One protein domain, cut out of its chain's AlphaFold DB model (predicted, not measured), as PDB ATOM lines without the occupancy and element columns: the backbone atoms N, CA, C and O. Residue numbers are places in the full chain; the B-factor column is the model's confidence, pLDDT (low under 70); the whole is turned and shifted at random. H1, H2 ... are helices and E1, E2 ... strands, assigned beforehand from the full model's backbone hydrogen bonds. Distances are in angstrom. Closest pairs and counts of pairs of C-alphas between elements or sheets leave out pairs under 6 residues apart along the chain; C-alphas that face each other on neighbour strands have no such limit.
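What this domain is: This is residues 2 to 46 of the 93 residues of the protein "Hypothetical protein" of Rotaria socialis (UniProt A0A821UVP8). A helical arm, H1, leads into a small body in which a pair of short antiparallel strands, E1 and E2, has a second, shorter helix, H2, near the end where E1 ends and E2 begins. Residues 2 to 9 of H1 stick out from that body and give the whole much of its length, while the link from E1 to H2 loops round before the second helix starts. The printed part has 45 residues, with two named helices and two named strands in the order H1, E1, H2, E2; the sheet's order is E1 - E2, antiparallel, and the class is mixed, helices and strands. It is loose, with a radius of gyration of the C-alphas of 11.9 A, and the C-alphas span 39 by 18 by 11 A.

How they stand to each other: Start at helix H1, residues 2 to 13, where residues 2 to 9 stand free. A tight link of one residue, Thr 14, leads to strand E1, residues 15 to 18. Look next at strand E2, residues 41 to 45, the antiparallel neighbour of E1, with 137 degrees between their directions. C-alphas 16 and 43 face each other at 4.2 A, and N 17 and O 42, like N 42 and O 17, are within hydrogen-bond range at 2.9 A. Now turn to helix H2, residues 28 to 36: its closest C-alphas to E1 are those of Cys 34 and Cys 18, 5.8 A apart. Its closest to E2 are those of Glu 31 and Cys 41, 6.8 A apart. H1 is apart from both H2 and E2. In H1 and H2 every O i to N i+4 pair is within hydrogen-bond range.

Where its parts are: Find C-alpha 2 at (203.572, 204.450, 178.486); from there H1 runs 16.5 A to C-alpha 13. E1 measures 10.4 A from C-alpha 15 to C-alpha 18. Go on to C-alpha 28 at (178.181, 193.219, 178.242), where H2 begins; it is 12.3 A long and ends at Met 36. E2 covers 12.0 A from C-alpha 41 to C-alpha 45, which you will find at (187.309, 198.830, 193.661).

The domain as a whole: The two C-alphas farthest apart are those of Val 2 and Leu 37, at 38.7 A. Set residues 2 to 9 aside and you find a body of 37 residues that spans 27 by 16 by 12 A, with a radius of gyration of 9.2 A. The printed part has no cut. The links from H1 to E1 and from H2 to E2 are tight, the nine-residue link from E1 to H2 is short, and no link is long. The mean pLDDT of the printed part is 84.1, and no printed residue is under 70.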
ATOM      1  N   VAL A   2     203.747 204.583 177.020       88.69
ATOM      2  CA  VAL A   2     203.572 204.450 178.486       88.69
ATOM      3  C   VAL A   2     202.140 204.795 178.921       88.69
ATOM      4  O   VAL A   2     201.497 203.994 179.585       88.69
ATOM      5  N   SER A   3     201.581 205.916 178.455       84.62
ATOM      6  CA  SER A   3     200.223 206.341 178.835       84.62
ATOM      7  C   SER A   3     199.128 205.369 178.379       84.62
ATOM      8  O   SER A   3     198.188 205.101 179.116       84.62
ATOM      9  N   THR A   4     199.272 204.791 177.182       88.50
ATOM     10  CA  THR A   4     198.337 203.790 176.644       88.50
ATOM     11  C   THR A   4     198.399 202.476 177.418       88.50
ATOM     12  O   THR A   4     197.364 201.870 177.663       88.50
ATOM     13  N   ALA A   5     199.591 202.055 177.853       85.44
ATOM     14  CA  ALA A   5     199.750 200.866 178.686       85.44
ATOM     15  C   ALA A   5     199.146 201.061 180.088       85.44
ATOM     16  O   ALA A   5     198.489 200.160 180.601       85.44
ATOM     17  N   VAL A   6     199.314 202.250 180.679       86.56
ATOM     18  CA  VAL A   6     198.720 202.592 181.980       86.56
ATOM     19  C   VAL A   6     197.195 202.570 181.906       86.56
ATOM     20  O   VAL A   6     196.569 201.918 182.736       86.56
ATOM     21  N   LEU A   7     196.601 203.200 180.889       83.69
ATOM     22  CA  LEU A   7     195.148 203.174 180.686       83.69
ATOM     23  C   LEU A   7     194.631 201.742 180.517       83.69
ATOM     24  O   LEU A   7     193.714 201.342 181.223       83.69
ATOM     25  N   TYR A   8     195.300 200.932 179.692       84.94
ATOM     26  CA  TYR A   8     194.911 199.536 179.489       84.94
ATOM     27  C   TYR A   8     194.995 198.701 180.775       84.94
ATOM     28  O   TYR A   8     194.130 197.871 181.054       84.94
ATOM     29  N   SER A   9     196.028 198.932 181.591       82.19
ATOM     30  CA  SER A   9     196.138 198.283 182.897       82.19
ATOM     31  C   SER A   9     195.014 198.724 183.836       82.19
ATOM     32  O   SER A   9     194.385 197.878 184.464       82.19
ATOM     33  N   ALA A  10     194.689 200.018 183.878       82.25
ATOM     34  CA  ALA A  10     193.604 200.532 184.704       82.25
ATOM     35  C   ALA A  10     192.250 199.938 184.285       82.25
ATOM     36  O   ALA A  10     191.486 199.502 185.146       82.25
ATOM     37  N   ASP A  11     191.990 199.827 182.981       81.31
ATOM     38  CA  ASP A  11     190.777 199.201 182.447       81.31
ATOM     39  C   ASP A  11     190.675 197.717 182.833       81.31
ATOM     40  O   ASP A  11     189.609 197.254 183.242       81.31
ATOM     41  N   PHE A  12     191.781 196.965 182.781       81.19
ATOM     42  CA  PHE A  12     191.794 195.551 183.177       81.19
ATOM     43  C   PHE A  12     191.591 195.342 184.689       81.19
ATOM     44  O   PHE A  12     190.970 194.356 185.105       81.19
ATOM     45  N   LEU A  13     192.131 196.254 185.502       81.00
ATOM     46  CA  LEU A  13     192.077 196.197 186.964       81.00
ATOM     47  C   LEU A  13     190.775 196.773 187.543       81.00
ATOM     48  O   LEU A  13     190.489 196.564 188.721       81.00
ATOM     49  N   THR A  14     189.973 197.481 186.747       83.50
ATOM     50  CA  THR A  14     188.729 198.090 187.227       83.50
ATOM     51  C   THR A  14     187.659 197.024 187.462       83.50
ATOM     52  O   THR A  14     187.160 196.393 186.526       83.50
ATOM     53  N   TRP A  15     187.234 196.861 188.719       82.94
ATOM     54  CA  TRP A  15     186.087 196.024 189.073       82.94
ATOM     55  C   TRP A  15     184.849 196.875 189.346       82.94
ATOM     56  O   TRP A  15     184.813 197.699 190.264       82.94
ATOM     57  N   LYS A  16     183.802 196.634 188.557       84.75
ATOM     58  CA  LYS A  16     182.489 197.271 188.699       84.75
ATOM     59  C   LYS A  16     181.490 196.282 189.298       84.75
ATOM     60  O   LYS A  16     181.521 195.094 188.966       84.75
ATOM     61  N   LYS A  17     180.581 196.777 190.133       87.00
ATOM     62  CA  LYS A  17     179.435 196.023 190.659       87.00
ATOM     63  C   LYS A  17     178.125 196.714 190.307       87.00
ATOM     64  O   LYS A  17     178.087 197.933 190.119       87.00
ATOM     65  N   CYS A  18     177.062 195.922 190.222       87.12
ATOM     66  CA  CYS A  18     175.714 196.446 190.081       87.12
ATOM     67  C   CYS A  18     175.222 197.028 191.418       87.12
ATOM     68  O   CYS A  18     175.537 196.509 192.484       87.12
ATOM     69  N   THR A  19     174.441 198.107 191.383       85.25
ATOM     70  CA  THR A  19     173.879 198.714 192.605       85.25
ATOM     71  C   THR A  19     172.728 197.917 193.217       85.25
ATOM     72  O   THR A  19     172.503 198.015 194.417       85.25
ATOM     73  N   LEU A  20     171.975 197.172 192.401       81.56
ATOM     74  CA  LEU A  20     170.763 196.447 192.818       81.56
ATOM     75  C   LEU A  20     170.961 194.925 192.907       81.56
ATOM     76  O   LEU A  20     170.019 194.192 193.196       81.56
ATOM     77  N   SER A  21     172.169 194.433 192.642       78.19
ATOM     78  CA  SER A  21     172.491 193.006 192.664       78.19
ATOM     79  C   SER A  21     173.960 192.809 193.023       78.19
ATOM     80  O   SER A  21     174.801 193.614 192.633       78.19
ATOM     81  N   ASP A  22     174.286 191.704 193.694       73.88
ATOM     82  CA  ASP A  22     175.674 191.305 193.973       73.88
ATOM     83  C   ASP A  22     176.448 190.825 192.727       73.88
ATOM     84  O   ASP A  22     177.634 190.491 192.814       73.88
ATOM     85  N   GLY A  23     175.805 190.819 191.555       76.75
ATOM     86  CA  GLY A  23     176.450 190.552 190.273       76.75
ATOM     87  C   GLY A  23     177.551 191.566 189.931       76.75
ATOM     88  O   GLY A  23     177.415 192.779 190.127       76.75
ATOM     89  N   GLY A  24     178.667 191.067 189.393       80.00
ATOM     90  CA  GLY A  24     179.711 191.915 188.813       80.00
ATOM     91  C   GLY A  24     179.251 192.534 187.493       80.00
ATOM     92  O   GLY A  24     178.417 191.955 186.819       80.00
ATOM     93  N   CYS A  25     179.809 193.682 187.105       84.50
ATOM     94  CA  CYS A  25     179.581 194.314 185.799       84.50
ATOM     95  C   CYS A  25     180.873 194.283 184.971       84.50
ATOM     96  O   CYS A  25     181.562 195.300 184.851       84.50
ATOM     97  N   ARG A  26     181.256 193.105 184.464       81.75
ATOM     98  CA  ARG A  26     182.505 192.941 183.692       81.75
ATOM     99  C   ARG A  26     182.251 192.599 182.227       81.75
ATOM    100  O   ARG A  26     183.049 192.985 181.379       81.75
ATOM    101  N   THR A  27     181.161 191.897 181.926       84.12
ATOM    102  CA  THR A  27     180.774 191.557 180.553       84.12
ATOM    103  C   THR A  27     179.570 192.383 180.090       84.12
ATOM    104  O   THR A  27     178.770 192.831 180.915       84.12
ATOM    105  N   PRO A  28     179.370 192.547 178.770       83.38
ATOM    106  CA  PRO A  28     178.181 193.219 178.242       83.38
ATOM    107  C   PRO A  28     176.868 192.499 178.596       83.38
ATOM    108  O   PRO A  28     175.809 193.122 178.586       83.38
ATOM    109  N   ALA A  29     176.908 191.196 178.900       85.62
ATOM    110  CA  ALA A  29     175.742 190.467 179.396       85.62
ATOM    111  C   ALA A  29     175.389 190.898 180.828       85.62
ATOM    112  O   ALA A  29     174.220 191.140 181.128       85.62
ATOM    113  N   ASP A  30     176.398 191.074 181.679       84.25
ATOM    114  CA  ASP A  30     176.206 191.522 183.057       84.25
ATOM    115  C   ASP A  30     175.659 192.950 183.132       84.25
ATOM    116  O   ASP A  30     174.752 193.234 183.914       84.25
ATOM    117  N   GLU A  31     176.175 193.849 182.287       85.38
ATOM    118  CA  GLU A  31     175.688 195.230 182.214       85.38
ATOM    119  C   GLU A  31     174.214 195.280 181.799       85.38
ATOM    120  O   GLU A  31     173.426 196.004 182.410       85.38
ATOM    121  N   LYS A  32     173.812 194.459 180.817       86.31
ATOM    122  CA  LYS A  32     172.405 194.332 180.406       86.31
ATOM    123  C   LYS A  32     171.531 193.783 181.529       86.31
ATOM    124  O   LYS A  32     170.443 194.304 181.747       86.31
ATOM    125  N   ASN A  33     172.001 192.771 182.255       87.12
ATOM    126  CA  ASN A  33     171.269 192.209 183.390       87.12
ATOM    127  C   ASN A  33     171.076 193.241 184.509       87.12
ATOM    128  O   ASN A  33     169.970 193.385 185.022       87.12
ATOM    129  N   CYS A  34     172.117 194.011 184.838       86.88
ATOM    130  CA  CYS A  34     172.023 195.090 185.819       86.88
ATOM    131  C   CYS A  34     171.052 196.195 185.365       86.88
ATOM    132  O   CYS A  34     170.213 196.635 186.151       86.88
ATOM    133  N   ALA A  35     171.110 196.592 184.089       87.00
ATOM    134  CA  ALA A  35     170.216 197.598 183.520       87.00
ATOM    135  C   ALA A  35     168.749 197.134 183.472       87.00
ATOM    136  O   ALA A  35     167.852 197.927 183.746       87.00
ATOM    137  N   MET A  36     168.491 195.851 183.185       87.38
ATOM    138  CA  MET A  36     167.139 195.269 183.225       87.38
ATOM    139  C   MET A  36     166.525 195.312 184.626       87.38
ATOM    140  O   MET A  36     165.319 195.487 184.761       87.38
ATOM    141  N   LEU A  37     167.352 195.207 185.669       85.88
ATOM    142  CA  LEU A  37     166.928 195.372 187.061       85.88
ATOM    143  C   LEU A  37     166.767 196.850 187.466       85.88
ATOM    144  O   LEU A  37     166.462 197.132 188.620       85.88
ATOM    145  N   GLY A  38     166.989 197.797 186.547       87.38
ATOM    146  CA  GLY A  38     166.967 199.236 186.821       87.38
ATOM    147  C   GLY A  38     168.205 199.746 187.567       87.38
ATOM    148  O   GLY A  38     168.195 200.860 188.086       87.38
ATOM    149  N   GLY A  39     169.266 198.938 187.652       86.75
ATOM    150  CA  GLY A  39     170.517 199.293 188.311       86.75
ATOM    151  C   GLY A  39     171.546 199.931 187.388       86.75
ATOM    152  O   GLY A  39     171.458 199.873 186.163       86.75
ATOM    153  N   ILE A  40     172.561 200.534 188.008       86.31
ATOM    154  CA  ILE A  40     173.721 201.100 187.319       86.31
ATOM    155  C   ILE A  40     174.995 200.408 187.791       86.31
ATOM    156  O   ILE A  40     175.152 200.081 188.968       86.31
ATOM    157  N   CYS A  41     175.931 200.204 186.870       86.25
ATOM    158  CA  CYS A  41     177.236 199.654 187.199       86.25
ATOM    159  C   CYS A  41     178.123 200.755 187.786       86.25
ATOM    160  O   CYS A  41     178.458 201.731 187.112       86.25
ATOM    161  N   ARG A  42     178.509 200.602 189.053       85.00
ATOM    162  CA  ARG A  42     179.412 201.519 189.757       85.00
ATOM    163  C   ARG A  42     180.770 200.845 189.971       85.00
ATOM    164  O   ARG A  42     180.814 199.637 190.217       85.00
ATOM    165  N   PRO A  43     181.885 201.590 189.883       82.06
ATOM    166  CA  PRO A  43     183.183 201.066 190.288       82.06
ATOM    167  C   PRO A  43     183.131 200.723 191.780       82.06
ATOM    168  O   PRO A  43     182.754 201.559 192.597       82.06
ATOM    169  N   PHE A  44     183.450 199.474 192.113       82.44
ATOM    170  CA  PHE A  44     183.467 198.988 193.494       82.44
ATOM    171  C   PHE A  44     184.878 199.060 194.083       82.44
ATOM    172  O   PHE A  44     185.043 199.437 195.238       82.44
ATOM    173  N   ILE A  45     185.896 198.734 193.280       83.19
ATOM    174  CA  ILE A  45     187.309 198.830 193.661       83.19
ATOM    175  C   ILE A  45     188.034 199.666 192.612       83.19
ATOM    176  O   ILE A  45     187.967 199.360 191.419       83.19
ATOM    177  N   ASP A  46     188.722 200.711 193.071       82.38
ATOM    178  CA  ASP A  46     189.563 201.555 192.224       82.38
ATOM    179  C   ASP A  46     190.868 200.816 191.864       82.38
ATOM    180  O   ASP A  46     191.511 200.246 192.761       82.38
TER     181      ASP A  46